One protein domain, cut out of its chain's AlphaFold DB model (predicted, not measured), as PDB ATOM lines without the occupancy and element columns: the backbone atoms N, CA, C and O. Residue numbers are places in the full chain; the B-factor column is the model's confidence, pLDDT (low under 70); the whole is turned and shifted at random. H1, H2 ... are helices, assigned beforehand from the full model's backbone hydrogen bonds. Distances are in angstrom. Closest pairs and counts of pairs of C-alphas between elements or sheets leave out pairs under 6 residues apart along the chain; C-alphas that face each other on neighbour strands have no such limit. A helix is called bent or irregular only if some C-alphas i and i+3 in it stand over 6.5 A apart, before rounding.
ATOM      1  N   ARG A 282     -31.728  41.125   6.496       53.97
ATOM      2  CA  ARG A 282     -32.464  39.915   6.093       53.97
ATOM      3  C   ARG A 282     -31.571  38.740   5.683       53.97
ATOM      4  O   ARG A 282     -31.739  37.656   6.226       53.97
ATOM      5  N   SER A 283     -30.613  38.934   4.770       58.09
ATOM      6  CA  SER A 283     -29.704  37.860   4.321       58.09
ATOM      7  C   SER A 283     -28.848  37.371   5.492       58.09
ATOM      8  O   SER A 283     -28.625  36.177   5.667       58.09
ATOM      9  N   GLN A 284     -28.481  38.290   6.391       59.88
ATOM     10  CA  GLN A 284     -27.733  37.969   7.598       59.88
ATOM     11  C   GLN A 284     -28.579  37.249   8.662       59.88
ATOM     12  O   GLN A 284     -28.098  36.280   9.248       59.88
ATOM     13  N   MET A 285     -29.841  37.641   8.888       62.66
ATOM     14  CA  MET A 285     -30.763  36.919   9.779       62.66
ATOM     15  C   MET A 285     -31.095  35.524   9.248       62.66
ATOM     16  O   MET A 285     -31.016  34.556  10.001       62.66
ATOM     17  N   VAL A 286     -31.402  35.405   7.953       71.25
ATOM     18  CA  VAL A 286     -31.648  34.121   7.286       71.25
ATOM     19  C   VAL A 286     -30.400  33.240   7.340       71.25
ATOM     20  O   VAL A 286     -30.520  32.066   7.674       71.25
ATOM     21  N   SER A 287     -29.203  33.795   7.114       74.56
ATOM     22  CA  SER A 287     -27.930  33.073   7.270       74.56
ATOM     23  C   SER A 287     -27.721  32.607   8.710       74.56
ATOM     24  O   SER A 287     -27.422  31.442   8.943       74.56
ATOM     25  N   THR A 288     -27.953  33.476   9.696       80.94
ATOM     26  CA  THR A 288     -27.791  33.137  11.120       80.94
ATOM     27  C   THR A 288     -28.778  32.044  11.547       80.94
ATOM     28  O   THR A 288     -28.425  31.110  12.277       80.94
ATOM     29  N   LEU A 289     -30.026  32.124  11.076       84.50
ATOM     30  CA  LEU A 289     -31.045  31.108  11.318       84.50
ATOM     31  C   LEU A 289     -30.677  29.790  10.627       84.50
ATOM     32  O   LEU A 289     -30.731  28.741  11.270       84.50
ATOM     33  N   ALA A 290     -30.240  29.841   9.368       87.19
ATOM     34  CA  ALA A 290     -29.779  28.680   8.614       87.19
ATOM     35  C   ALA A 290     -28.598  27.989   9.309       87.19
ATOM     36  O   ALA A 290     -28.643  26.779   9.511       87.19
ATOM     37  N   GLU A 291     -27.592  28.738   9.767       89.00
ATOM     38  CA  GLU A 291     -26.459  28.217  10.541       89.00
ATOM     39  C   GLU A 291     -26.916  27.548  11.845       89.00
ATOM     40  O   GLU A 291     -26.465  26.451  12.191       89.00
ATOM     41  N   THR A 292     -27.863  28.173  12.550       90.44
ATOM     42  CA  THR A 292     -28.431  27.635  13.794       90.44
ATOM     43  C   THR A 292     -29.173  26.321  13.549       90.44
ATOM     44  O   THR A 292     -29.001  25.358  14.304       90.44
ATOM     45  N   VAL A 293     -29.997  26.260  12.498       91.00
ATOM     46  CA  VAL A 293     -30.725  25.043  12.113       91.00
ATOM     47  C   VAL A 293     -29.758  23.966  11.633       91.00
ATOM     48  O   VAL A 293     -29.916  22.811  12.016       91.00
ATOM     49  N   LEU A 294     -28.728  24.318  10.865       91.75
ATOM     50  CA  LEU A 294     -27.740  23.378  10.339       91.75
ATOM     51  C   LEU A 294     -26.912  22.744  11.460       91.75
ATOM     52  O   LEU A 294     -26.728  21.524  11.472       91.75
ATOM     53  N   LYS A 295     -26.479  23.537  12.451       92.00
ATOM     54  CA  LYS A 295     -25.810  23.025  13.656       92.00
ATOM     55  C   LYS A 295     -26.713  22.055  14.419       92.00
ATOM     56  O   LYS A 295     -26.296  20.938  14.719       92.00
ATOM     57  N   TRP A 296     -27.957  22.457  14.677       91.25
ATOM     58  CA  TRP A 296     -28.945  21.612  15.349       91.25
ATOM     59  C   TRP A 296     -29.216  20.307  14.578       91.25
ATOM     60  O   TRP A 296     -29.191  19.223  15.161       91.25
ATOM     61  N   ALA A 297     -29.405  20.388  13.259       91.38
ATOM     62  CA  ALA A 297     -29.651  19.233  12.402       91.38
ATOM     63  C   ALA A 297     -28.472  18.255  12.428       91.38
ATOM     64  O   ALA A 297     -28.672  17.050  12.592       91.38
ATOM     65  N   LYS A 298     -27.237  18.772  12.357       91.12
ATOM     66  CA  LYS A 298     -26.013  17.973  12.471       91.12
ATOM     67  C   LYS A 298     -25.946  17.226  13.802       91.12
ATOM     68  O   LYS A 298     -25.668  16.029  13.811       91.12
ATOM     69  N   GLU A 299     -26.231  17.900  14.916       90.44
ATOM     70  CA  GLU A 299     -26.256  17.278  16.246       90.44
ATOM     71  C   GLU A 299     -27.310  16.166  16.343       90.44
ATOM     72  O   GLU A 299     -27.027  15.089  16.872       90.44
ATOM     73  N   CYS A 300     -28.510  16.387  15.802       88.88
ATOM     74  CA  CYS A 300     -29.561  15.371  15.767       88.88
ATOM     75  C   CYS A 300     -29.168  14.151  14.922       88.88
ATOM     76  O   CYS A 300     -29.382  13.019  15.356       88.88
ATOM     77  N   ILE A 301     -28.574  14.366  13.744       89.31
ATOM     78  CA  ILE A 301     -28.113  13.286  12.856       89.31
ATOM     79  C   ILE A 301     -27.004  12.468  13.528       89.31
ATOM     80  O   ILE A 301     -27.041  11.241  13.466       89.31
ATOM     81  N   LEU A 302     -26.062  13.126  14.213       89.44
ATOM     82  CA  LEU A 302     -24.984  12.466  14.958       89.44
ATOM     83  C   LEU A 302     -25.510  11.624  16.125       89.44
ATOM     84  O   LEU A 302     -25.050  10.504  16.328       89.44
ATOM     85  N   LYS A 303     -26.485  12.143  16.882       86.88
ATOM     86  CA  LYS A 303     -27.109  11.410  17.994       86.88
ATOM     87  C   LYS A 303     -27.974  10.241  17.515       86.88
ATOM     88  O   LYS A 303     -28.149   9.280  18.254       86.88
ATOM     89  N   ASN A 304     -28.523  10.325  16.301       84.75
ATOM     90  CA  ASN A 304     -29.373   9.304  15.679       84.75
ATOM     91  C   ASN A 304     -30.573   8.866  16.553       84.75
ATOM     92  O   ASN A 304     -31.001   7.716  16.525       84.75
ATOM     93  N   THR A 305     -31.146   9.790  17.331       76.69
ATOM     94  CA  THR A 305     -32.261   9.530  18.263       76.69
ATOM     95  C   THR A 305     -33.625   9.842  17.636       76.69
ATOM     96  O   THR A 305     -34.416  10.617  18.191       76.69
ATOM     97  N   PHE A 306     -33.889   9.315  16.439       83.38
ATOM     98  CA  PHE A 306     -35.150   9.548  15.730       83.38
ATOM     99  C   PHE A 306     -36.188   8.481  16.098       83.38
ATOM    100  O   PHE A 306     -35.874   7.297  16.028       83.38
ATOM    101  N   PRO A 307     -37.427   8.865  16.462       79.94
ATOM    102  CA  PRO A 307     -38.472   7.896  16.801       79.94
ATOM    103  C   PRO A 307     -39.002   7.150  15.569       79.94
ATOM    104  O   PRO A 307     -39.532   6.051  15.690       79.94
ATOM    105  N   ARG A 308     -38.897   7.769  14.387       81.81
ATOM    106  CA  ARG A 308     -39.370   7.243  13.107       81.81
ATOM    107  C   ARG A 308     -38.423   7.639  11.978       81.81
ATOM    108  O   ARG A 308     -37.709   8.640  12.059       81.81
ATOM    109  N   GLU A 309     -38.458   6.867  10.901       85.69
ATOM    110  CA  GLU A 309     -37.605   7.082   9.731       85.69
ATOM    111  C   GLU A 309     -37.999   8.309   8.892       85.69
ATOM    112  O   GLU A 309     -37.131   8.922   8.279       85.69
ATOM    113  N   ASP A 310     -39.268   8.716   8.896       85.81
ATOM    114  CA  ASP A 310     -39.749   9.947   8.251       85.81
ATOM    115  C   ASP A 310     -39.242  11.220   8.962       85.81
ATOM    116  O   ASP A 310     -38.935  12.215   8.306       85.81
ATOM    117  N   TYR A 311     -39.049  11.177  10.286       88.94
ATOM    118  CA  TYR A 311     -38.432  12.270  11.059       88.94
ATOM    119  C   TYR A 311     -36.968  12.440  10.661       88.94
ATOM    120  O   TYR A 311     -36.485  13.560  10.472       88.94
ATOM    121  N   ARG A 312     -36.271  11.308  10.515       89.06
ATOM    122  CA  ARG A 312     -34.892  11.272  10.038       89.06
ATOM    123  C   ARG A 312     -34.785  11.754   8.591       89.06
ATOM    124  O   ARG A 312     -33.866  12.488   8.252       89.06
ATOM    125  N   GLU A 313     -35.719  11.363   7.734       90.88
ATOM    126  CA  GLU A 313     -35.734  11.810   6.345       90.88
ATOM    127  C   GLU A 313     -35.940  13.325   6.239       90.88
ATOM    128  O   GLU A 313     -35.193  13.988   5.523       90.88
ATOM    129  N   LEU A 314     -36.894  13.892   6.988       91.94
ATOM    130  CA  LEU A 314     -37.127  15.335   6.986       91.94
ATOM    131  C   LEU A 314     -35.867  16.112   7.393       91.94
ATOM    132  O   LEU A 314     -35.507  17.074   6.719       91.94
ATOM    133  N   ILE A 315     -35.174  15.697   8.459       92.44
ATOM    134  CA  ILE A 315     -33.983  16.420   8.925       92.44
ATOM    135  C   ILE A 315     -32.790  16.273   7.975       92.44
ATOM    136  O   ILE A 315     -32.036  17.226   7.802       92.44
ATOM    137  N   GLU A 316     -32.627  15.116   7.327       91.62
ATOM    138  CA  GLU A 316     -31.578  14.906   6.323       91.62
ATOM    139  C   GLU A 316     -31.826  15.766   5.077       91.62
ATOM    140  O   GLU A 316     -30.890  16.379   4.564       91.62
ATOM    141  N   LEU A 317     -33.083  15.884   4.635       92.75
ATOM    142  CA  LEU A 317     -33.469  16.771   3.533       92.75
ATOM    143  C   LEU A 317     -33.191  18.243   3.864       92.75
ATOM    144  O   LEU A 317     -32.631  18.958   3.036       92.75
ATOM    145  N   VAL A 318     -33.545  18.686   5.075       93.38
ATOM    146  CA  VAL A 318     -33.273  20.051   5.559       93.38
ATOM    147  C   VAL A 318     -31.769  20.315   5.628       93.38
ATOM    148  O   VAL A 318     -31.304  21.348   5.155       93.38
ATOM    149  N   PHE A 319     -30.995  19.370   6.167       92.25
ATOM    150  CA  PHE A 319     -29.542  19.486   6.276       92.25
ATOM    151  C   PHE A 319     -28.867  19.651   4.908       92.25
ATOM    152  O   PHE A 319     -28.001  20.508   4.747       92.25
ATOM    153  N   ILE A 320     -29.288  18.864   3.915       90.81
ATOM    154  CA  ILE A 320     -28.749  18.939   2.551       90.81
ATOM    155  C   ILE A 320     -29.173  20.232   1.864       90.81
ATOM    156  O   ILE A 320     -28.335  20.895   1.256       90.81
ATOM    157  N   TYR A 321     -30.444  20.617   1.994       91.56
ATOM    158  CA  TYR A 321     -30.964  21.856   1.419       91.56
ATOM    159  C   TYR A 321     -30.212  23.096   1.924       91.56
ATOM    160  O   TYR A 321     -29.887  23.976   1.134       91.56
ATOM    161  N   LEU A 322     -29.864  23.138   3.214       90.31
ATOM    162  CA  LEU A 322     -29.095  24.238   3.811       90.31
ATOM    163  C   LEU A 322     -27.581  24.171   3.521       90.31
ATOM    164  O   LEU A 322     -26.828  24.991   4.040       90.31
ATOM    165  N   GLY A 323     -27.111  23.213   2.715       87.50
ATOM    166  CA  GLY A 323     -25.702  23.112   2.327       87.50
ATOM    167  C   GLY A 323     -24.795  22.443   3.364       87.50
ATOM    168  O   GLY A 323     -23.594  22.693   3.376       87.50
ATOM    169  N   GLY A 324     -25.333  21.566   4.220       81.81
ATOM    170  CA  GLY A 324     -24.581  20.856   5.265       81.81
ATOM    171  C   GLY A 324     -23.471  19.910   4.780       81.81
ATOM    172  O   GLY A 324     -22.693  19.417   5.598       81.81
ATOM    173  N   GLY A 325     -23.355  19.681   3.470       80.38
ATOM    174  CA  GLY A 325     -22.350  18.804   2.873       80.38
ATOM    175  C   GLY A 325     -22.686  17.322   3.055       80.38
ATOM    176  O   GLY A 325     -23.841  16.915   2.922       80.38
ATOM    177  N   GLU A 326     -21.673  16.499   3.329       79.38
ATOM    178  CA  GLU A 326     -21.856  15.058   3.516       79.38
ATOM    179  C   GLU A 326     -22.459  14.713   4.883       79.38
ATOM    180  O   GLU A 326     -22.104  15.275   5.923       79.38
ATOM    181  N   LEU A 327     -23.371  13.738   4.883       78.44
ATOM    182  CA  LEU A 327     -23.976  13.230   6.109       78.44
ATOM    183  C   LEU A 327     -22.937  12.441   6.931       78.44
ATOM    184  O   LEU A 327     -22.354  11.492   6.404       78.44
ATOM    185  N   PRO A 328     -22.765  12.730   8.238       68.25
ATOM    186  CA  PRO A 328     -21.697  12.138   9.054       68.25
ATOM    187  C   PRO A 328     -21.731  10.611   9.238       68.25
ATOM    188  O   PRO A 328     -20.761  10.047   9.732       68.25
ATOM    189  N   ALA A 329     -22.844   9.939   8.919       68.12
ATOM    190  CA  ALA A 329     -23.086   8.552   9.335       68.12
ATOM    191  C   ALA A 329     -23.592   7.610   8.229       68.12
ATOM    192  O   ALA A 329     -23.659   6.402   8.449       68.12
ATOM    193  N   ARG A 330     -24.000   8.122   7.059       73.56
ATOM    194  CA  ARG A 330     -24.467   7.283   5.942       73.56
ATOM    195  C   ARG A 330     -24.488   8.040   4.625       73.56
ATOM    196  O   ARG A 330     -24.626   9.257   4.607       73.56
ATOM    197  N   LYS A 331     -24.470   7.293   3.519       78.56
ATOM    198  CA  LYS A 331     -24.784   7.848   2.199       78.56
ATOM    199  C   LYS A 331     -26.240   8.311   2.163       78.56
ATOM    200  O   LYS A 331     -27.138   7.586   2.597       78.56
ATOM    201  N   PHE A 332     -26.454   9.517   1.652       81.19
ATOM    202  CA  PHE A 332     -27.788  10.048   1.417       81.19
ATOM    203  C   PHE A 332     -28.433   9.356   0.213       81.19
ATOM    204  O   PHE A 332     -27.805   9.213  -0.835       81.19
ATOM    205  N   PHE A 333     -29.701   8.976   0.357       81.00
ATOM    206  CA  PHE A 333     -30.523   8.478  -0.739       81.00
ATOM    207  C   PHE A 333     -31.901   9.129  -0.671       81.00
ATOM    208  O   PHE A 333     -32.548   9.115   0.380       81.00
ATOM    209  N   LEU A 334     -32.374   9.645  -1.805       83.31
ATOM    210  CA  LEU A 334     -33.760  10.080  -1.943       83.31
ATOM    211  C   LEU A 334     -34.668   8.849  -1.937       83.31
ATOM    212  O   LEU A 334     -34.609   8.015  -2.840       83.31
ATOM    213  N   ARG A 335     -35.501   8.724  -0.903       83.62
ATOM    214  CA  ARG A 335     -36.428   7.595  -0.763       83.62
ATOM    215  C   ARG A 335     -37.639   7.765  -1.665       83.62
ATOM    216  O   ARG A 335     -38.026   8.894  -1.992       83.62
ATOM    217  N   GLN A 336     -38.291   6.651  -1.992       79.69
ATOM    218  CA  GLN A 336     -39.556   6.693  -2.716       79.69
ATOM    219  C   GLN A 336     -40.613   7.519  -1.950       79.69
ATOM    220  O   GLN A 336     -40.600   7.542  -0.716       79.69
ATOM    221  N   PRO A 337     -41.521   8.205  -2.660       70.00
ATOM    222  CA  PRO A 337     -42.742   8.777  -2.096       70.00
ATOM    223  C   PRO A 337     -43.467   7.832  -1.124       70.00
ATOM    224  O   PRO A 337     -43.742   6.687  -1.472       70.00
ATOM    225  N   GLY A 338     -43.780   8.315   0.082       75.81
ATOM    226  CA  GLY A 338     -44.579   7.585   1.074       75.81
ATOM    227  C   GLY A 338     -46.091   7.756   0.876       75.81
ATOM    228  O   GLY A 338     -46.552   8.230  -0.157       75.81
ATOM    229  N   ALA A 339     -46.893   7.392   1.875       75.06
ATOM    230  CA  ALA A 339     -48.309   7.760   1.884       75.06
ATOM    231  C   ALA A 339     -48.466   9.244   2.263       75.06
ATOM    232  O   ALA A 339     -47.851   9.718   3.219       75.06
ATOM    233  N   MET A 340     -49.301   9.984   1.528       70.19
ATOM    234  CA  MET A 340     -49.660  11.362   1.866       70.19
ATOM    235  C   MET A 340     -51.024  11.376   2.560       70.19
ATOM    236  O   MET A 340     -52.028  10.985   1.970       70.19
ATOM    237  N   HIS A 341     -51.071  11.863   3.799       65.56
ATOM    238  CA  HIS A 341     -52.318  12.032   4.544       65.56
ATOM    239  C   HIS A 341     -52.659  13.519   4.668       65.56
ATOM    240  O   HIS A 341     -51.800  14.332   5.001       65.56
ATOM    241  N   HIS A 342     -53.924  13.888   4.449       59.59
ATOM    242  CA  HIS A 342     -54.359  15.287   4.555       59.59
ATOM    243  C   HIS A 342     -54.210  15.869   5.970       59.59
ATOM    244  O   HIS A 342     -54.035  17.078   6.097       59.59
ATOM    245  N   ALA A 343     -54.222  15.017   7.000       54.41
ATOM    246  CA  ALA A 343     -54.171  15.417   8.405       54.41
ATOM    247  C   ALA A 343     -52.794  15.922   8.881       54.41
ATOM    248  O   ALA A 343     -52.727  16.624   9.884       54.41
ATOM    249  N   ARG A 344     -51.687  15.583   8.199       68.88
ATOM    250  CA  ARG A 344     -50.327  15.900   8.677       68.88
ATOM    251  C   ARG A 344     -49.539  16.688   7.633       68.88
ATOM    252  O   ARG A 344     -49.354  16.238   6.506       68.88
ATOM    253  N   PHE A 345     -49.030  17.860   8.018       83.94
ATOM    254  CA  PHE A 345     -48.211  18.689   7.125       83.94
ATOM    255  C   PHE A 345     -46.825  18.075   6.853       83.94
ATOM    256  O   PHE A 345     -46.332  18.199   5.740       83.94
ATOM    257  N   MET A 346     -46.260  17.310   7.796       85.00
ATOM    258  CA  MET A 346     -44.934  16.680   7.681       85.00
ATOM    259  C   MET A 346     -44.724  15.890   6.383       85.00
ATOM    260  O   MET A 346     -43.685  16.041   5.743       85.00
ATOM    261  N   SER A 347     -45.693  15.067   5.958       86.06
ATOM    262  CA  SER A 347     -45.547  14.318   4.703       86.06
ATOM    263  C   SER A 347     -45.420  15.280   3.525       86.06
ATOM    264  O   SER A 347     -44.520  15.126   2.706       86.06
ATOM    265  N   LYS A 348     -46.261  16.325   3.478       90.44
ATOM    266  CA  LYS A 348     -46.181  17.387   2.463       90.44
ATOM    267  C   LYS A 348     -44.839  18.113   2.535       90.44
ATOM    268  O   LYS A 348     -44.277  18.410   1.488       90.44
ATOM    269  N   SER A 349     -44.299  18.335   3.733       92.38
ATOM    270  CA  SER A 349     -42.981  18.941   3.913       92.38
ATOM    271  C   SER A 349     -41.877  18.099   3.276       92.38
ATOM    272  O   SER A 349     -41.080  18.630   2.513       92.38
ATOM    273  N   ILE A 350     -41.873  16.782   3.502       92.25
ATOM    274  CA  ILE A 350     -40.924  15.861   2.854       92.25
ATOM    275  C   ILE A 350     -41.058  15.937   1.326       92.25
ATOM    276  O   ILE A 350     -40.049  16.022   0.628       92.25
ATOM    277  N   TYR A 351     -42.284  15.956   0.793       91.94
ATOM    278  CA  TYR A 351     -42.511  16.105  -0.649       91.94
ATOM    279  C   TYR A 351     -41.978  17.423  -1.208       91.94
ATOM    280  O   TYR A 351     -41.284  17.407  -2.219       91.94
ATOM    281  N   LEU A 352     -42.283  18.545  -0.558       93.81
ATOM    282  CA  LEU A 352     -41.846  19.881  -0.973       93.81
ATOM    283  C   LEU A 352     -40.322  20.001  -0.959       93.81
ATOM    284  O   LEU A 352     -39.747  20.461  -1.940       93.81
ATOM    285  N   MET A 353     -39.663  19.477   0.074       93.69
ATOM    286  CA  MET A 353     -38.199  19.444   0.138       93.69
ATOM    287  C   MET A 353     -37.589  18.588  -0.979       93.69
ATOM    288  O   MET A 353     -36.610  18.987  -1.603       93.69
ATOM    289  N   LYS A 354     -38.170  17.418  -1.273       91.94
ATOM    290  CA  LYS A 354     -37.715  16.575  -2.390       91.94
ATOM    291  C   LYS A 354     -37.903  17.266  -3.738       91.94
ATOM    292  O   LYS A 354     -37.006  17.201  -4.571       91.94
ATOM    293  N   MET A 355     -39.058  17.896  -3.951       92.00
ATOM    294  CA  MET A 355     -39.347  18.648  -5.172       92.00
ATOM    295  C   MET A 355     -38.333  19.771  -5.377       92.00
ATOM    296  O   MET A 355     -37.771  19.868  -6.462       92.00
ATOM    297  N   GLU A 356     -38.027  20.526  -4.320       92.88
ATOM    298  CA  GLU A 356     -37.031  21.595  -4.359       92.88
ATOM    299  C   GLU A 356     -35.632  21.071  -4.723       92.88
ATOM    300  O   GLU A 356     -34.993  21.584  -5.642       92.88
ATOM    301  N   LEU A 357     -35.178  19.984  -4.087       89.81
ATOM    302  CA  LEU A 357     -33.883  19.360  -4.398       89.81
ATOM    303  C   LEU A 357     -33.817  18.760  -5.814       89.81
ATOM    304  O   LEU A 357     -32.729  18.580  -6.359       89.81
ATOM    305  N   MET A 358     -34.964  18.440  -6.417       88.50
ATOM    306  CA  MET A 358     -35.074  17.866  -7.761       88.50
ATOM    307  C   MET A 358     -35.593  18.869  -8.798       88.50
ATOM    308  O   MET A 358     -36.026  18.457  -9.877       88.50
ATOM    309  N   THR A 359     -35.526  20.174  -8.514       87.12
ATOM    310  CA  THR A 359     -36.091  21.224  -9.379       87.12
ATOM    311  C   THR A 359     -35.569  21.183 -10.818       87.12
ATOM    312  O   THR A 359     -36.299  21.517 -11.742       87.12
ATOM    313  N   GLU A 360     -34.335  20.729 -11.050       83.50
ATOM    314  CA  GLU A 360     -33.776  20.588 -12.407       83.50
ATOM    315  C   GLU A 360     -34.276  19.350 -13.168       83.50
ATOM    316  O   GLU A 360     -34.102  19.242 -14.381       83.50
ATOM    317  N   ARG A 361     -34.861  18.378 -12.462       83.56
ATOM    318  CA  ARG A 361     -35.335  17.102 -13.021       83.56
ATOM    319  C   ARG A 361     -36.848  17.061 -13.201       83.56
ATOM    320  O   ARG A 361     -37.332  16.239 -13.974       83.56
ATOM    321  N   ILE A 362     -37.580  17.917 -12.493       85.88
ATOM    322  CA  ILE A 362     -39.035  18.022 -12.566       85.88
ATOM    323  C   ILE A 362     -39.396  19.258 -13.389       85.88
ATOM    324  O   ILE A 362     -38.870  20.346 -13.169       85.88
ATOM    325  N   SER A 363     -40.314  19.101 -14.340       89.00
ATOM    326  CA  SER A 363     -40.876  20.232 -15.073       89.00
ATOM    327  C   SER A 363     -41.873  20.984 -14.190       89.00
ATOM    328  O   SER A 363     -42.939  20.451 -13.887       89.00
ATOM    329  N   PHE A 364     -41.537  22.218 -13.824       87.94
ATOM    330  CA  PHE A 364     -42.429  23.143 -13.125       87.94
ATOM    331  C   PHE A 364     -42.767  24.338 -14.013       87.94
ATOM    332  O   PHE A 364     -41.921  24.820 -14.774       87.94
ATOM    333  N   SER A 365     -43.978  24.868 -13.870       92.19
ATOM    334  CA  SER A 365     -44.255  26.249 -14.262       92.19
ATOM    335  C   SER A 365     -43.461  27.229 -13.387       92.19
ATOM    336  O   SER A 365     -42.977  26.887 -12.304       92.19
ATOM    337  N   VAL A 366     -43.328  28.474 -13.851       86.88
ATOM    338  CA  VAL A 366     -42.629  29.535 -13.102       86.88
ATOM    339  C   VAL A 366     -43.247  29.728 -11.715       86.88
ATOM    340  O   VAL A 366     -42.524  29.855 -10.729       86.88
ATOM    341  N   GLU A 367     -44.577  29.690 -11.635       90.06
ATOM    342  CA  GLU A 367     -45.295  29.881 -10.378       90.06
ATOM    343  C   GLU A 367     -45.158  28.674  -9.446       90.06
ATOM    344  O   GLU A 367     -44.854  28.851  -8.270       90.06
ATOM    345  N   GLU A 368     -45.282  27.442  -9.951       91.38
ATOM    346  CA  GLU A 368     -45.069  26.241  -9.127       91.38
ATOM    347  C   GLU A 368     -43.660  26.206  -8.538       91.38
ATOM    348  O   GLU A 368     -43.502  25.950  -7.346       91.38
ATOM    349  N   ARG A 369     -42.639  26.533  -9.341       89.88
ATOM    350  CA  ARG A 369     -41.253  26.597  -8.864       89.88
ATOM    351  C   ARG A 369     -41.093  27.629  -7.750       89.88
ATOM    352  O   ARG A 369     -40.443  27.347  -6.747       89.88
ATOM    353  N   ARG A 370     -41.703  28.808  -7.904       89.38
ATOM    354  CA  ARG A 370     -41.684  29.865  -6.884       89.38
ATOM    355  C   ARG A 370     -42.332  29.399  -5.580       89.38
ATOM    356  O   ARG A 370     -41.774  29.626  -4.511       89.38
ATOM    357  N   GLN A 371     -43.479  28.726  -5.666       91.19
ATOM    358  CA  GLN A 371     -44.204  28.218  -4.500       91.19
ATOM    359  C   GLN A 371     -43.461  27.077  -3.799       91.19
ATOM    360  O   GLN A 371     -43.378  27.067  -2.572       91.19
ATOM    361  N   VAL A 372     -42.881  26.138  -4.555       92.94
ATOM    362  CA  VAL A 372     -42.059  25.052  -3.997       92.94
ATOM    363  C   VAL A 372     -40.851  25.627  -3.263       92.94
ATOM    364  O   VAL A 372     -40.643  25.272  -2.103       92.94
ATOM    365  N   HIS A 373     -40.137  26.574  -3.877       90.88
ATOM    366  CA  HIS A 373     -38.983  27.228  -3.262       90.88
ATOM    367  C   HIS A 373     -39.353  27.955  -1.965       90.88
ATOM    368  O   HIS A 373     -38.744  27.723  -0.919       90.88
ATOM    369  N   LYS A 374     -40.414  28.771  -2.010       91.12
ATOM    370  CA  LYS A 374     -40.958  29.484  -0.847       91.12
ATOM    371  C   LYS A 374     -41.303  28.523   0.294       91.12
ATOM    372  O   LYS A 374     -40.907  28.733   1.439       91.12
ATOM    373  N   MET A 375     -42.000  27.433  -0.014       93.62
ATOM    374  CA  MET A 375     -42.371  26.446   0.996       93.62
ATOM    375  C   MET A 375     -41.170  25.668   1.535       93.62
ATOM    376  O   MET A 375     -41.124  25.402   2.733       93.62
ATOM    377  N   ALA A 376     -40.203  25.304   0.693       93.50
ATOM    378  CA  ALA A 376     -38.988  24.617   1.121       93.50
ATOM    379  C   ALA A 376     -38.156  25.488   2.071       93.50
ATOM    380  O   ALA A 376     -37.720  25.005   3.116       93.50
ATOM    381  N   GLN A 377     -38.029  26.786   1.777       91.44
ATOM    382  CA  GLN A 377     -37.379  27.746   2.666       91.44
ATOM    383  C   GLN A 377     -38.102  27.837   4.019       91.44
ATOM    384  O   GLN A 377     -37.465  27.699   5.065       91.44
ATOM    385  N   PHE A 378     -39.433  27.982   4.015       92.81
ATOM    386  CA  PHE A 378     -40.233  27.968   5.244       92.81
ATOM    387  C   PHE A 378     -40.042  26.671   6.046       92.81
ATOM    388  O   PHE A 378     -39.866  26.697   7.270       92.81
ATOM    389  N   ILE A 379     -40.046  25.524   5.360       94.56
ATOM    390  CA  ILE A 379     -39.877  24.213   5.985       94.56
ATOM    391  C   ILE A 379     -38.512  24.104   6.656       94.56
ATOM    392  O   ILE A 379     -38.433  23.699   7.818       94.56
ATOM    393  N   ALA A 380     -37.458  24.458   5.923       93.62
ATOM    394  CA  ALA A 380     -36.085  24.327   6.371       93.62
ATOM    395  C   ALA A 380     -35.765  25.266   7.533       93.62
ATOM    396  O   ALA A 380     -35.160  24.832   8.508       93.62
ATOM    397  N   LEU A 381     -36.183  26.530   7.451       91.06
ATOM    398  CA  LEU A 381     -35.783  27.553   8.415       91.06
ATOM    399  C   LEU A 381     -36.682  27.609   9.652       91.06
ATOM    400  O   LEU A 381     -36.185  27.848  10.752       91.06
ATOM    401  N   TYR A 382     -37.985  27.366   9.493       91.44
ATOM    402  CA  TYR A 382     -38.956  27.591  10.563       91.44
ATOM    403  C   TYR A 382     -39.631  26.297  11.018       91.44
ATOM    404  O   TYR A 382     -39.574  25.958  12.194       91.44
ATOM    405  N   TYR A 383     -40.246  25.529  10.120       92.50
ATOM    406  CA  TYR A 383     -41.118  24.419  10.533       92.50
ATOM    407  C   TYR A 383     -40.370  23.200  11.098       92.50
ATOM    408  O   TYR A 383     -40.741  22.687  12.155       92.50
ATOM    409  N   ALA A 384     -39.338  22.702  10.404       92.19
ATOM    410  CA  ALA A 384     -38.771  21.380  10.680       92.19
ATOM    411  C   ALA A 384     -38.207  21.255  12.102       92.19
ATOM    412  O   ALA A 384     -38.437  20.246  12.772       92.19
ATOM    413  N   LYS A 385     -37.511  22.292  12.585       91.44
ATOM    414  CA  LYS A 385     -36.914  22.312  13.925       91.44
ATOM    415  C   LYS A 385     -37.959  22.147  15.023       91.44
ATOM    416  O   LYS A 385     -37.845  21.237  15.845       91.44
ATOM    417  N   TYR A 386     -38.973  23.010  15.024       90.75
ATOM    418  CA  TYR A 386     -40.006  23.002  16.058       90.75
ATOM    419  C   TYR A 386     -40.898  21.765  15.943       90.75
ATOM    420  O   TYR A 386     -41.178  21.115  16.947       90.75
ATOM    421  N   PHE A 387     -41.251  21.344  14.724       89.25
ATOM    422  CA  PHE A 387     -42.034  20.127  14.526       89.25
ATOM    423  C   PHE A 387     -41.319  18.877  15.062       89.25
ATOM    424  O   PHE A 387     -41.918  18.092  15.797       89.25
ATOM    425  N   LEU A 388     -40.033  18.690  14.757       87.81
ATOM    426  CA  LEU A 388     -39.283  17.510  15.205       87.81
ATOM    427  C   LEU A 388     -39.053  17.495  16.727       87.81
ATOM    428  O   LEU A 388     -38.939  16.416  17.319       87.81
ATOM    429  N   ARG A 389     -39.020  18.673  17.364       87.19
ATOM    430  CA  ARG A 389     -38.898  18.835  18.821       87.19
ATOM    431  C   ARG A 389     -40.227  18.804  19.571       87.19
ATOM    432  O   ARG A 389     -40.207  18.471  20.750       87.19
ATOM    433  N   SER A 390     -41.358  19.020  18.895       84.88
ATOM    434  CA  SER A 390     -42.707  19.048  19.497       84.88
ATOM    435  C   SER A 390     -43.083  17.802  20.312       84.88
ATOM    436  O   SER A 390     -43.956  17.860  21.176       84.88
ATOM    437  N   ARG A 391     -42.403  16.673  20.062       81.94
ATOM    438  CA  ARG A 391     -42.565  15.417  20.812       81.94
ATOM    439  C   ARG A 391     -41.995  15.457  22.232       81.94
ATOM    440  O   ARG A 391     -42.271  14.547  23.013       81.94
ATOM    441  N   ILE A 392     -41.126  16.422  22.531       87.00
ATOM    442  CA  ILE A 392     -40.399  16.517  23.795       87.00
ATOM    443  C   ILE A 392     -41.074  17.578  24.666       87.00
ATOM    444  O   ILE A 392     -40.837  18.775  24.500       87.00
ATOM    445  N   ALA A 393     -41.884  17.120  25.621       89.56
ATOM    446  CA  ALA A 393     -42.829  17.954  26.361       89.56
ATOM    447  C   ALA A 393     -42.196  19.182  27.042       89.56
ATOM    448  O   ALA A 393     -42.785  20.258  27.056       89.56
ATOM    449  N   VAL A 394     -40.983  19.034  27.588       92.56
ATOM    450  CA  VAL A 394     -40.293  20.111  28.321       92.56
ATOM    451  C   VAL A 394     -39.872  21.278  27.426       92.56
ATOM    452  O   VAL A 394     -39.780  22.410  27.898       92.56
ATOM    453  N   PHE A 395     -39.628  21.035  26.135       91.62
ATOM    454  CA  PHE A 395     -39.244  22.091  25.196       91.62
ATOM    455  C   PHE A 395     -40.456  22.778  24.569       91.62
ATOM    456  O   PHE A 395     -40.369  23.964  24.254       91.62
ATOM    457  N   SER A 396     -41.579  22.066  24.441       91.25
ATOM    458  CA  SER A 396     -42.742  22.501  23.665       91.25
ATOM    459  C   SER A 396     -43.280  23.893  24.027       91.25
ATOM    460  O   SER A 396     -43.463  24.674  23.102       91.25
ATOM    461  N   PRO A 397     -43.463  24.298  25.305       93.06
ATOM    462  CA  PRO A 397     -43.996  25.635  25.591       93.06
ATOM    463  C   PRO A 397     -43.080  26.776  25.119       93.06
ATOM    464  O   PRO A 397     -43.542  27.789  24.596       93.06
ATOM    465  N   LEU A 398     -41.762  26.620  25.293       93.00
ATOM    466  CA  LEU A 398     -40.791  27.611  24.827       93.00
ATOM    467  C   LEU A 398     -40.694  27.609  23.301       93.00
ATOM    468  O   LEU A 398     -40.604  28.672  22.688       93.00
ATOM    469  N   ASP A 399     -40.668  26.420  22.708       92.50
ATOM    470  CA  ASP A 399     -40.560  26.234  21.268       92.50
ATOM    471  C   ASP A 399     -41.798  26.793  20.548       92.50
ATOM    472  O   ASP A 399     -41.631  27.476  19.541       92.50
ATOM    473  N   ASP A 400     -43.004  26.628  21.099       92.12
ATOM    474  CA  ASP A 400     -44.244  27.208  20.566       92.12
ATOM    475  C   ASP A 400     -44.207  28.744  20.575       92.12
ATOM    476  O   ASP A 400     -44.519  29.372  19.560       92.12
ATOM    477  N   LEU A 401     -43.764  29.370  21.677       92.19
ATOM    478  CA  LEU A 401     -43.610  30.833  21.735       92.19
ATOM    479  C   LEU A 401     -42.531  31.338  20.776       92.19
ATOM    480  O   LEU A 401     -42.737  32.339  20.091       92.19
ATOM    481  N   LYS A 402     -41.381  30.656  20.705       91.88
ATOM    482  CA  LYS A 402     -40.305  31.012  19.768       91.88
ATOM    483  C   LYS A 402     -40.756  30.859  18.323       91.88
ATOM    484  O   LYS A 402     -40.433  31.716  17.502       91.88
ATOM    485  N   PHE A 403     -41.495  29.799  18.010       92.75
ATOM    486  CA  PHE A 403     -42.040  29.575  16.681       92.75
ATOM    487  C   PHE A 403     -43.030  30.678  16.320       92.75
ATOM    488  O   PHE A 403     -42.843  31.331  15.299       92.75
ATOM    489  N   LEU A 404     -44.003  30.961  17.191       93.31
ATOM    490  CA  LEU A 404     -44.971  32.034  16.981       93.31
ATOM    491  C   LEU A 404     -44.282  33.392  16.794       93.31
ATOM    492  O   LEU A 404     -44.565  34.081  15.820       93.31
ATOM    493  N   SER A 405     -43.327  33.736  17.661       91.75
ATOM    494  CA  SER A 405     -42.519  34.955  17.537       91.75
ATOM    495  C   SER A 405     -41.780  35.023  16.202       91.75
ATOM    496  O   SER A 405     -41.809  36.060  15.548       91.75
ATOM    497  N   SER A 406     -41.170  33.916  15.772       90.81
ATOM    498  CA  SER A 406     -40.435  33.858  14.505       90.81
ATOM    499  C   SER A 406     -41.358  34.075  13.305       90.81
ATOM    500  O   SER A 406     -40.967  34.747  12.356       90.81
ATOM    501  N   ILE A 407     -42.578  33.524  13.337       92.38
ATOM    502  CA  ILE A 407     -43.548  33.686  12.246       92.38
ATOM    503  C   ILE A 407     -44.191  35.076  12.254       92.38
ATOM    504  O   ILE A 407     -44.425  35.624  11.182       92.38
ATOM    505  N   ILE A 408     -44.427  35.676  13.424       91.12
ATOM    506  CA  ILE A 408     -44.880  37.072  13.515       91.12
ATOM    507  C   ILE A 408     -43.840  37.992  12.871       91.12
ATOM    508  O   ILE A 408     -44.192  38.774  11.998       91.12
ATOM    509  N   SER A 409     -42.553  37.837  13.195       87.25
ATOM    510  CA  SER A 409     -41.493  38.602  12.518       87.25
ATOM    511  C   SER A 409     -41.396  38.292  11.019       87.25
ATOM    512  O   SER A 409     -41.075  39.171  10.230       87.25
ATOM    513  N   TYR A 410     -41.702  37.059  10.603       86.81
ATOM    514  CA  TYR A 410     -41.744  36.677   9.187       86.81
ATOM    515  C   TYR A 410     -42.950  37.269   8.430       86.81
ATOM    516  O   TYR A 410     -42.934  37.333   7.201       86.81
ATOM    517  N   SER A 411     -43.989  37.734   9.133       87.94
ATOM    518  CA  SER A 411     -45.172  38.337   8.502       87.94
ATOM    519  C   SER A 411     -44.875  39.654   7.780       87.94
ATOM    520  O   SER A 411     -45.564  39.971   6.812       87.94
ATOM    521  N   ASP A 412     -43.802  40.351   8.172       83.94
ATOM    522  CA  ASP A 412     -43.297  41.538   7.476       83.94
ATOM    523  C   ASP A 412     -42.743  41.209   6.075       83.94
ATOM    524  O   ASP A 412     -42.663  42.082   5.208       83.94
ATOM    525  N   GLU A 413     -42.333  39.958   5.843       81.50
ATOM    526  CA  GLU A 413     -41.752  39.500   4.577       81.50
ATOM    527  C   GLU A 413     -42.788  38.822   3.685       81.50
ATOM    528  O   GLU A 413     -42.860  39.096   2.486       81.50
ATOM    529  N   ASP A 414     -43.577  37.922   4.269       85.88
ATOM    530  CA  ASP A 414     -44.535  37.111   3.535       85.88
ATOM    531  C   ASP A 414     -45.833  36.928   4.332       85.88
ATOM    532  O   ASP A 414     -46.050  35.889   4.974       85.88
ATOM    533  N   PRO A 415     -46.725  37.933   4.302       90.06
ATOM    534  CA  PRO A 415     -47.983  37.871   5.037       90.06
ATOM    535  C   PRO A 415     -48.879  36.735   4.529       90.06
ATOM    536  O   PRO A 415     -49.560  36.089   5.328       90.06
ATOM    537  N   ASP A 416     -48.826  36.427   3.229       90.50
ATOM    538  CA  ASP A 416     -49.621  35.364   2.607       90.50
ATOM    539  C   ASP A 416     -49.308  33.984   3.201       90.50
ATOM    540  O   ASP A 416     -50.199  33.139   3.312       90.50
ATOM    541  N   LEU A 417     -48.051  33.733   3.587       90.56
ATOM    542  CA  LEU A 417     -47.652  32.506   4.277       90.56
ATOM    543  C   LEU A 417     -47.811  32.627   5.793       90.56
ATOM    544  O   LEU A 417     -48.310  31.697   6.434       90.56
ATOM    545  N   ALA A 418     -47.390  33.747   6.378       92.38
ATOM    546  CA  ALA A 418     -47.340  33.917   7.824       92.38
ATOM    547  C   ALA A 418     -48.734  33.924   8.465       92.38
ATOM    548  O   ALA A 418     -48.944  33.225   9.457       92.38
ATOM    549  N   ILE A 419     -49.709  34.636   7.888       93.19
ATOM    550  CA  ILE A 419     -51.057  34.784   8.466       93.19
ATOM    551  C   ILE A 419     -51.765  33.420   8.620       93.19
ATOM    552  O   ILE A 419     -52.252  33.123   9.721       93.19
ATOM    553  N   PRO A 420     -51.806  32.536   7.598       92.94
ATOM    554  CA  PRO A 420     -52.346  31.186   7.766       92.94
ATOM    555  C   PRO A 420     -51.615  30.357   8.827       92.94
ATOM    556  O   PRO A 420     -52.258  29.612   9.572       92.94
ATOM    557  N   VAL A 421     -50.287  30.486   8.925       92.06
ATOM    558  CA  VAL A 421     -49.484  29.751   9.912       92.06
ATOM    559  C   VAL A 421     -49.780  30.246  11.329       92.06
ATOM    560  O   VAL A 421     -50.059  29.421  12.198       92.06
ATOM    561  N   ILE A 422     -49.820  31.561  11.563       92.69
ATOM    562  CA  ILE A 422     -50.192  32.164  12.855       92.69
ATOM    563  C   ILE A 422     -51.604  31.733  13.255       92.69
ATOM    564  O   ILE A 422     -51.825  31.282  14.380       92.69
ATOM    565  N   THR A 423     -52.550  31.786  12.314       92.00
ATOM    566  CA  THR A 423     -53.932  31.333  12.532       92.00
ATOM    567  C   THR A 423     -53.980  29.858  12.934       92.00
ATOM    568  O   THR A 423     -54.748  29.483  13.820       92.00
ATOM    569  N   SER A 424     -53.150  29.017  12.311       89.69
ATOM    570  CA  SER A 424     -53.023  27.602  12.664       89.69
ATOM    571  C   SER A 424     -52.460  27.423  14.078       89.69
ATOM    572  O   SER A 424     -53.069  26.728  14.889       89.69
ATOM    573  N   ILE A 425     -51.363  28.109  14.422       89.38
ATOM    574  CA  ILE A 425     -50.747  28.052  15.761       89.38
ATOM    575  C   ILE A 425     -51.757  28.468  16.839       89.38
ATOM    576  O   ILE A 425     -51.923  27.764  17.833       89.38
ATOM    577  N   LYS A 426     -52.508  29.554  16.616       88.62
ATOM    578  CA  LYS A 426     -53.526  30.063  17.554       88.62
ATOM    579  C   LYS A 426     -54.676  29.089  17.832       88.62
ATOM    580  O   LYS A 426     -55.345  29.219  18.853       88.62
ATOM    581  N   ARG A 427     -54.905  28.091  16.972       87.12
ATOM    582  CA  ARG A 427     -55.881  27.011  17.216       87.12
ATOM    583  C   ARG A 427     -55.321  25.873  18.073       87.12
ATOM    584  O   ARG A 427     -56.087  25.032  18.538       87.12
ATOM    585  N   HIS A 428     -54.007  25.841  18.291       84.50
ATOM    586  CA  HIS A 428     -53.286  24.733  18.912       84.50
ATOM    587  C   HIS A 428     -52.383  25.195  20.069       84.50
ATOM    588  O   HIS A 428     -51.248  24.754  20.189       84.50
ATOM    589  N   LEU A 429     -52.900  26.034  20.972       90.56
ATOM    590  CA  LEU A 429     -52.144  26.634  22.088       90.56
ATOM    591  C   LEU A 429     -52.008  25.726  23.326       90.56
ATOM    592  O   LEU A 429     -51.896  26.216  24.449       90.56
ATOM    593  N   TRP A 430     -52.032  24.403  23.144       90.06
ATOM    594  CA  TRP A 430     -52.081  23.432  24.243       90.06
ATOM    595  C   TRP A 430     -50.922  23.602  25.226       90.06
ATOM    596  O   TRP A 430     -51.153  23.673  26.428       90.06
ATOM    597  N   TYR A 431     -49.688  23.743  24.743       91.38
ATOM    598  CA  TYR A 431     -48.515  23.878  25.614       91.38
ATOM    599  C   TYR A 431     -48.396  25.237  26.311       91.38
ATOM    600  O   TYR A 431     -47.567  25.392  27.204       91.38
ATOM    601  N   LEU A 432     -49.233  26.205  25.933       93.44
ATOM    602  CA  LEU A 432     -49.299  27.530  26.552       93.44
ATOM    603  C   LEU A 432     -50.432  27.643  27.580       93.44
ATOM    604  O   LEU A 432     -50.644  28.708  28.153       93.44
ATOM    605  N   THR A 433     -51.153  26.549  27.823       93.81
ATOM    606  CA  THR A 433     -52.118  26.434  28.924       93.81
ATOM    607  C   THR A 433     -51.399  26.356  30.268       93.81
ATOM    608  O   THR A 433     -50.238  25.943  30.334       93.81
ATOM    609  N   GLU A 434     -52.094  26.714  31.349       94.12
ATOM    610  CA  GLU A 434     -51.543  26.654  32.708       94.12
ATOM    611  C   GLU A 434     -50.996  25.253  33.035       94.12
ATOM    612  O   GLU A 434     -49.915  25.114  33.602       94.12
ATOM    613  N   GLU A 435     -51.718  24.204  32.631       92.69
ATOM    614  CA  GLU A 435     -51.385  22.807  32.906       92.69
ATOM    615  C   GLU A 435     -50.051  22.367  32.301       92.69
ATOM    616  O   GLU A 435     -49.354  21.540  32.890       92.69
ATOM    617  N   LEU A 436     -49.711  22.880  31.115       93.50
ATOM    618  CA  LEU A 436     -48.576  22.393  30.327       93.50
ATOM    619  C   LEU A 436     -47.406  23.374  30.283       93.50
ATOM    620  O   LEU A 436     -46.262  22.936  30.149       93.50
ATOM    621  N   VAL A 437     -47.634  24.677  30.472       94.81
ATOM    622  CA  VAL A 437     -46.547  25.667  30.456       94.81
ATOM    623  C   VAL A 437     -45.529  25.420  31.574       94.81
ATOM    624  O   VAL A 437     -44.337  25.693  31.411       94.81
ATOM    625  N   VAL A 438     -45.973  24.818  32.682       95.25
ATOM    626  CA  VAL A 438     -45.138  24.433  33.828       95.25
ATOM    627  C   VAL A 438     -44.019  23.453  33.466       95.25
ATOM    628  O   VAL A 438     -42.970  23.462  34.111       95.25
ATOM    629  N   LEU A 439     -44.177  22.669  32.391       94.81
ATOM    630  CA  LEU A 439     -43.146  21.746  31.896       94.81
ATOM    631  C   LEU A 439     -41.847  22.473  31.523       94.81
ATOM    632  O   LEU A 439     -40.762  21.896  31.619       94.81
ATOM    633  N   SER A 440     -41.942  23.767  31.199       94.50
ATOM    634  CA  SER A 440     -40.798  24.652  30.967       94.50
ATOM    635  C   SER A 440     -39.832  24.707  32.153       94.50
ATOM    636  O   SER A 440     -38.645  24.950  31.959       94.50
ATOM    637  N   LEU A 441     -40.280  24.460  33.392       94.12
ATOM    638  CA  LEU A 441     -39.391  24.424  34.564       94.12
ATOM    639  C   LEU A 441     -38.268  23.392  34.423       94.12
ATOM    640  O   LEU A 441     -37.170  23.595  34.954       94.12
ATOM    641  N   PHE A 442     -38.529  22.313  33.688       94.06
ATOM    642  CA  PHE A 442     -37.607  21.203  33.455       94.06
ATOM    643  C   PHE A 442     -36.818  21.344  32.145       94.06
ATOM    644  O   PHE A 442     -36.053  20.452  31.789       94.06
ATOM    645  N   ASN A 443     -36.978  22.463  31.435       92.44
ATOM    646  CA  ASN A 443     -36.228  22.769  30.227       92.44
ATOM    647  C   ASN A 443     -34.845  23.335  30.574       92.44
ATOM    648  O   ASN A 443     -34.723  24.426  31.131       92.44
ATOM    649  N   GLU A 444     -33.792  22.607  30.215       86.06
ATOM    650  CA  GLU A 444     -32.405  23.005  30.483       86.06
ATOM    651  C   GLU A 444     -31.877  24.085  29.535       86.06
ATOM    652  O   GLU A 444     -30.906  24.760  29.869       86.06
ATOM    653  N   GLU A 445     -32.525  24.302  28.388       87.56
ATOM    654  CA  GLU A 445     -32.185  25.400  27.474       87.56
ATOM    655  C   GLU A 445     -32.686  26.761  27.989       87.56
ATOM    656  O   GLU A 445     -32.283  27.803  27.466       87.56
ATOM    657  N   LEU A 446     -33.556  26.787  29.008       90.00
ATOM    658  CA  LEU A 446     -33.940  28.032  29.667       90.00
ATOM    659  C   LEU A 446     -32.844  28.499  30.625       90.00
ATOM    660  O   LEU A 446     -32.404  27.769  31.514       90.00
ATOM    661  N   GLY A 447     -32.471  29.774  30.493       89.31
ATOM    662  CA  GLY A 447     -31.542  30.425  31.408       89.31
ATOM    663  C   GLY A 447     -32.011  30.338  32.864       89.31
ATOM    664  O   GLY A 447     -33.210  30.376  33.158       89.31
ATOM    665  N   SER A 448     -31.052  30.256  33.788       90.06
ATOM    666  CA  SER A 448     -31.313  30.118  35.227       90.06
ATOM    667  C   SER A 448     -32.254  31.202  35.760       90.06
ATOM    668  O   SER A 448     -33.161  30.896  36.528       90.06
ATOM    669  N   PHE A 449     -32.104  32.444  35.290       90.94
ATOM    670  CA  PHE A 449     -32.985  33.556  35.644       90.94
ATOM    671  C   PHE A 449     -34.454  33.276  35.294       90.94
ATOM    672  O   PHE A 449     -35.317  33.344  36.166       90.94
ATOM    673  N   THR A 450     -34.749  32.900  34.047       91.50
ATOM    674  CA  THR A 450     -36.124  32.630  33.595       91.50
ATOM    675  C   THR A 450     -36.741  31.457  34.350       91.50
ATOM    676  O   THR A 450     -37.898  31.533  34.764       91.50
ATOM    677  N   ARG A 451     -35.959  30.398  34.606       93.81
ATOM    678  CA  ARG A 451     -36.402  29.256  35.424       93.81
ATOM    679  C   ARG A 451     -36.719  29.679  36.859       93.81
ATOM    680  O   ARG A 451     -37.739  29.260  37.396       93.81
ATOM    681  N   SER A 452     -35.912  30.556  37.462       93.50
ATOM    682  CA  SER A 452     -36.205  31.128  38.784       93.50
ATOM    683  C   SER A 452     -37.483  31.961  38.800       93.50
ATOM    684  O   SER A 452     -38.251  31.861  39.750       93.50
ATOM    685  N   VAL A 453     -37.726  32.780  37.772       94.38
ATOM    686  CA  VAL A 453     -38.951  33.593  37.678       94.38
ATOM    687  C   VAL A 453     -40.186  32.698  37.569       94.38
ATOM    688  O   VAL A 453     -41.156  32.914  38.293       94.38
ATOM    689  N   LEU A 454     -40.130  31.656  36.733       95.19
ATOM    690  CA  LEU A 454     -41.190  30.650  36.622       95.19
ATOM    691  C   LEU A 454     -41.457  29.949  37.957       95.19
ATOM    692  O   LEU A 454     -42.608  29.843  38.373       95.19
ATOM    693  N   ALA A 455     -40.400  29.506  38.640       95.25
ATOM    694  CA  ALA A 455     -40.520  28.777  39.898       95.25
ATOM    695  C   ALA A 455     -41.096  29.648  41.018       95.25
ATOM    696  O   ALA A 455     -42.023  29.228  41.704       95.25
ATOM    697  N   LYS A 456     -40.620  30.894  41.145       94.38
ATOM    698  CA  LYS A 456     -41.172  31.873  42.091       94.38
ATOM    699  C   LYS A 456     -42.641  32.160  41.808       94.38
ATOM    700  O   LYS A 456     -43.438  32.208  42.739       94.38
ATOM    701  N   LYS A 457     -43.000  32.329  40.533       96.12
ATOM    702  CA  LYS A 457     -44.389  32.552  40.139       96.12
ATOM    703  C   LYS A 457     -45.262  31.357  40.508       96.12
ATOM    704  O   LYS A 457     -46.289  31.568  41.139       96.12
ATOM    705  N   LEU A 458     -44.837  30.131  40.193       95.69
ATOM    706  CA  LEU A 458     -45.552  28.914  40.583       95.69
ATOM    707  C   LEU A 458     -45.712  28.824  42.104       95.69
ATOM    708  O   LEU A 458     -46.824  28.634  42.576       95.69
ATOM    709  N   PHE A 459     -44.634  29.042  42.860       94.06
ATOM    710  CA  PHE A 459     -44.650  29.002  44.322       94.06
ATOM    711  C   PHE A 459     -45.614  30.028  44.938       94.06
ATOM    712  O   PHE A 459     -46.297  29.728  45.909       94.06
ATOM    713  N   SER A 460     -45.708  31.229  44.356       93.62
ATOM    714  CA  SER A 460     -46.655  32.265  44.795       93.62
ATOM    715  C   SER A 460     -48.112  31.997  44.402       93.62
ATOM    716  O   SER A 460     -49.019  32.655  44.910       93.62
ATOM    717  N   THR A 461     -48.351  31.073  43.469       94.50
ATOM    718  CA  THR A 461     -49.691  30.752  42.982       94.50
ATOM    719  C   THR A 461     -50.360  29.755  43.930       94.50
ATOM    720  O   THR A 461     -49.792  28.684  44.160       94.50
ATOM    721  N   PRO A 462     -51.581  30.033  44.429       91.19
ATOM    722  CA  PRO A 462     -52.302  29.115  45.305       91.19
ATOM    723  C   PRO A 462     -52.458  27.729  44.678       91.19
ATOM    724  O   PRO A 462     -52.857  27.606  43.516       91.19
ATOM    725  N   ARG A 463     -52.143  26.690  45.454       91.94
ATOM    726  CA  ARG A 463     -52.302  25.294  45.050       91.94
ATOM    727  C   ARG A 463     -53.761  24.866  45.249       91.94
ATOM    728  O   ARG A 463     -54.220  24.907  46.386       91.94
ATOM    729  N   PRO A 464     -54.492  24.464  44.194       90.94
ATOM    730  CA  PRO A 464     -55.848  23.946  44.344       90.94
ATOM    731  C   PRO A 464     -55.862  22.578  45.030       90.94
ATOM    732  O   PRO A 464     -55.024  21.729  44.720       90.94
ATOM    733  N   ASP A 465     -56.862  22.342  45.880       86.12
ATOM    734  CA  ASP A 465     -57.119  21.023  46.478       86.12
ATOM    735  C   ASP A 465     -57.820  20.071  45.496       86.12
ATOM    736  O   ASP A 465     -57.613  18.859  45.529       86.12
ATOM    737  N   VAL A 466     -58.635  20.625  44.591       87.75
ATOM    738  CA  VAL A 466     -59.413  19.876  43.597       87.75
ATOM    739  C   VAL A 466     -59.157  20.435  42.201       87.75
ATOM    740  O   VAL A 466     -59.227  21.645  41.969       87.75
ATOM    741  N   PHE A 467     -58.902  19.541  41.246       88.38
ATOM    742  CA  PHE A 467     -58.751  19.879  39.833       88.38
ATOM    743  C   PHE A 467     -59.970  19.397  39.051       88.38
ATOM    744  O   PHE A 467     -60.122  18.208  38.790       88.38
ATOM    745  N   ASN A 468     -60.830  20.331  38.639       84.44
ATOM    746  CA  ASN A 468     -61.992  19.994  37.818       84.44
ATOM    747  C   ASN A 468     -61.559  19.436  36.455       84.44
ATOM    748  O   ASN A 468     -60.678  20.006  35.791       84.44
ATOM    749  N   ILE A 469     -62.215  18.349  36.046       81.31
ATOM    750  CA  ILE A 469     -62.044  17.715  34.739       81.31
ATOM    751  C   ILE A 469     -62.733  18.588  33.690       81.31
ATOM    752  O   ILE A 469     -63.880  18.999  33.851       81.31
ATOM    753  N   GLY A 470     -62.026  18.890  32.606       80.00
ATOM    754  CA  GLY A 470     -62.558  19.704  31.523       80.00
ATOM    755  C   GLY A 470     -61.510  20.000  30.463       80.00
ATOM    756  O   GLY A 470     -60.330  19.690  30.627       80.00
ATOM    757  N   LYS A 471     -61.954  20.617  29.362       80.38
ATOM    758  CA  LYS A 471     -61.039  21.107  28.327       80.38
ATOM    759  C   LYS A 471     -60.185  22.245  28.904       80.38
ATOM    760  O   LYS A 471     -60.741  23.111  29.587       80.38
ATOM    761  N   PRO A 472     -58.871  22.268  28.627       84.44
ATOM    762  CA  PRO A 472     -58.028  23.361  29.079       84.44
ATOM    763  C   PRO A 472     -58.465  24.667  28.411       84.44
ATOM    764  O   PRO A 472     -58.956  24.683  27.279       84.44
ATOM    765  N   LYS A 473     -58.293  25.774  29.131       88.56
ATOM    766  CA  LYS A 473     -58.594  27.110  28.614       88.56
ATOM    767  C   LYS A 473     -57.356  27.648  27.912       88.56
ATOM    768  O   LYS A 473     -56.309  27.791  28.537       88.56
ATOM    769  N   PHE A 474     -57.470  27.929  26.618       91.00
ATOM    770  CA  PHE A 474     -56.360  28.506  25.867       91.00
ATOM    771  C   PHE A 474     -56.148  29.976  26.245       91.00
ATOM    772  O   PHE A 474     -57.132  30.698  26.429       91.00
ATOM    773  N   PRO A 475     -54.888  30.430  26.350       90.44
ATOM    774  CA  PRO A 475     -54.597  31.834  26.586       90.44
ATOM    775  C   PRO A 475     -54.940  32.675  25.352       90.44
ATOM    776  O   PRO A 475     -54.773  32.238  24.211       90.44
ATOM    777  N   THR A 476     -55.362  33.917  25.578       87.94
ATOM    778  CA  THR A 476     -55.462  34.917  24.511       87.94
ATOM    779  C   THR A 476     -54.072  35.485  24.246       87.94
ATOM    780  O   THR A 476     -53.453  36.038  25.152       87.94
ATOM    781  N   ILE A 477     -53.579  35.345  23.016       87.19
ATOM    782  CA  ILE A 477     -52.250  35.828  22.623       87.19
ATOM    783  C   ILE A 477     -52.392  37.045  21.712       87.19
ATOM    784  O   ILE A 477     -52.919  36.936  20.599       87.19
ATOM    785  N   ASP A 478     -51.886  38.180  22.192       86.19
ATOM    786  CA  ASP A 478     -51.651  39.377  21.388       86.19
ATOM    787  C   ASP A 478     -50.350  39.210  20.590       86.19
ATOM    788  O   ASP A 478     -49.309  38.847  21.139       86.19
ATOM    789  N   GLU A 479     -50.419  39.447  19.281       84.38
ATOM    790  CA  GLU A 479     -49.264  39.352  18.378       84.38
ATOM    791  C   GLU A 479     -48.274  40.500  18.604       84.38
ATOM    792  O   GLU A 479     -47.076  40.324  18.398       84.38
ATOM    793  N   SER A 480     -48.761  41.646  19.089       84.19
ATOM    794  CA  SER A 480     -47.945  42.838  19.347       84.19
ATOM    795  C   SER A 480     -47.103  42.700  20.615       84.19
ATOM    796  O   SER A 480     -46.055  43.331  20.746       84.19
ATOM    797  N   ASN A 481     -47.569  41.887  21.565       87.06
ATOM    798  CA  ASN A 481     -46.921  41.690  22.852       87.06
ATOM    799  C   ASN A 481     -47.101  40.246  23.331       87.06
ATOM    800  O   ASN A 481     -48.048  39.912  24.050       87.06
ATOM    801  N   LEU A 482     -46.172  39.384  22.919       89.31
ATOM    802  CA  LEU A 482     -46.202  37.980  23.302       89.31
ATOM    803  C   LEU A 482     -46.016  37.808  24.819       89.31
ATOM    804  O   LEU A 482     -45.163  38.463  25.422       89.31
ATOM    805  N   PRO A 483     -46.772  36.892  25.451       90.19
ATOM    806  CA  PRO A 483     -46.686  36.672  26.885       90.19
ATOM    807  C   PRO A 483     -45.345  36.048  27.277       90.19
ATOM    808  O   PRO A 483     -44.787  35.200  26.575       90.19
ATOM    809  N   PHE A 484     -44.861  36.394  28.469       91.00
ATOM    810  CA  PHE A 484     -43.786  35.638  29.102       91.00
ATOM    811  C   PHE A 484     -44.316  34.280  29.575       91.00
ATOM    812  O   PHE A 484     -45.440  34.180  30.059       91.00
ATOM    813  N   LEU A 485     -43.487  33.231  29.556       93.38
ATOM    814  CA  LEU A 485     -43.894  31.916  30.082       93.38
ATOM    815  C   LEU A 485     -44.430  32.004  31.523       93.38
ATOM    816  O   LEU A 485     -45.375  31.312  31.884       93.38
ATOM    817  N   SER A 486     -43.864  32.891  32.347       93.69
ATOM    818  CA  SER A 486     -44.317  33.097  33.723       93.69
ATOM    819  C   SER A 486     -45.694  33.741  33.830       93.69
ATOM    820  O   SER A 486     -46.382  33.493  34.814       93.69
ATOM    821  N   SER A 487     -46.136  34.546  32.858       93.56
ATOM    822  CA  SER A 487     -47.489  35.118  32.908       93.56
ATOM    823  C   SER A 487     -48.576  34.082  32.623       93.56
ATOM    824  O   SER A 487     -49.727  34.321  32.962       93.56
ATOM    825  N   LEU A 488     -48.212  32.938  32.039       94.81
ATOM    826  CA  LEU A 488     -49.120  31.825  31.750       94.81
ATOM    827  C   LEU A 488     -49.255  30.841  32.927       94.81
ATOM    828  O   LEU A 488     -50.063  29.922  32.870       94.81
ATOM    829  N   ILE A 489     -48.472  31.015  33.999       95.81
ATOM    830  CA  ILE A 489     -48.567  30.185  35.203       95.81
ATOM    831  C   ILE A 489     -49.782  30.619  36.027       95.81
ATOM    832  O   ILE A 489     -49.800  31.715  36.596       95.81
ATOM    833  N   GLY A 490     -50.753  29.716  36.145       94.38
ATOM    834  CA  GLY A 490     -51.909  29.840  37.036       94.38
ATOM    835  C   GLY A 490     -52.126  28.598  37.909       94.38
ATOM    836  O   GLY A 490     -51.274  27.701  37.920       94.38
ATOM    837  N   PRO A 491     -53.220  28.535  38.691       93.56
ATOM    838  CA  PRO A 491     -53.446  27.478  39.679       93.56
ATOM    839  C   PRO A 491     -53.423  26.063  39.095       93.56
ATOM    840  O   PRO A 491     -53.004  25.122  39.771       93.56
ATOM    841  N   ARG A 492     -53.802  25.889  37.821       93.44
ATOM    842  CA  ARG A 492     -53.799  24.568  37.177       93.44
ATOM    843  C   ARG A 492     -52.400  24.069  36.808       93.44
ATOM    844  O   ARG A 492     -52.236  22.875  36.579       93.44
ATOM    845  N   SER A 493     -51.375  24.920  36.887       95.19
ATOM    846  CA  SER A 493     -49.958  24.524  36.762       95.19
ATOM    847  C   SER A 493     -49.532  23.498  37.820       95.19
ATOM    848  O   SER A 493     -48.576  22.749  37.626       95.19
TER     849      SER A 493
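What this domain is: This is residues 282 to 493 of the 584 residues of an uncharacterized protein of Daphnia pulex (UniProt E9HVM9). Two groups of crossed helices stand at the ends of an elongated body: H1, H2 and H3 pack on the long, kinked H4 at one end, H7, H8 and short H9 pack together at the other, and the hairpin of H5 and H6 lies between. The printed part has 212 residues with nine named helices, H1 to H9 in chain order, and no named strand: all helix. It is compact, with a radius of gyration of the C-alphas of 19.2 A, and spans 63 by 37 by 36 A.

How they stand to each other: Begin at the hub, H4, residues 366 to 389, with a kink of 45 degrees near residue 379; it is irregular, C-alphas 381 and 384 being 7.2 A apart. Its residues 369 to 379 touch H3, residues 345 to 357; the closest C-alphas, Met 353 and Ala 376, are 5.3 A apart. Its residues 379 to 388 touch H2, residues 309 to 321, closest at C-alphas Val 318 and Ala 380, 5.2 A. Its residues 380 to 385 touch residues 286 to 293 of H1, residues 282 to 303, closest at C-alphas Ala 290 and Leu 381, 6.1 A. Its residues 382 to 389 touch H5, residues 396 to 410, in a hairpin, closest at C-alphas Tyr 386 and Asp 399, 6.2 A. Residues 404 to 410 of H5 touch H6, residues 415 to 426, at a shallow tilt of 22 degrees, opposite ways, closest at C-alphas Ile 407 and Ala 418, 5.8 A. Residues 396 to 398 of H5 touch H7, residues 434 to 442, about perpendicular at 81 degrees, closest at C-alphas Pro 397 and Val 437, 5.5 A; H7 is only just irregular, C-alphas 435 and 438 being 6.52 A apart. H8, residues 448 to 460, touches H9, residues 485 to 488, with residues 453 to 457, closest at C-alphas Leu 454 and Ser 486, 4.9 A. Every O i to N i+4 pair is within hydrogen-bond range in H1, H2, H3, H5 and H8, against 17 of 20 in H4, 7 of 8 in H6 and 0 of 5 in H7, which has 4 of 6 O i to N i+3 pairs within range; H9 is too short for an i+4 pair.

Where its parts are: Find C-alpha 366 at (-42.629, 29.535, -13.102); H4 runs 33.9 A from there to C-alpha 389. H1 begins at C-alpha 282, (-32.464, 39.915, 6.093), and is 31.4 A long; H5 is 20.3 A. H9 ends at C-alpha 488, (-49.120, 31.825, 31.750).

The domain as a whole: The two C-alphas farthest apart, Ser 363 and Asp 465, are 63.7 A apart. The printed part has no cut; the links H2 to H3 and H8 to H9 are long. Look for pLDDT under 70 at residues 282 to 285, 328 to 329 and 341 to 344.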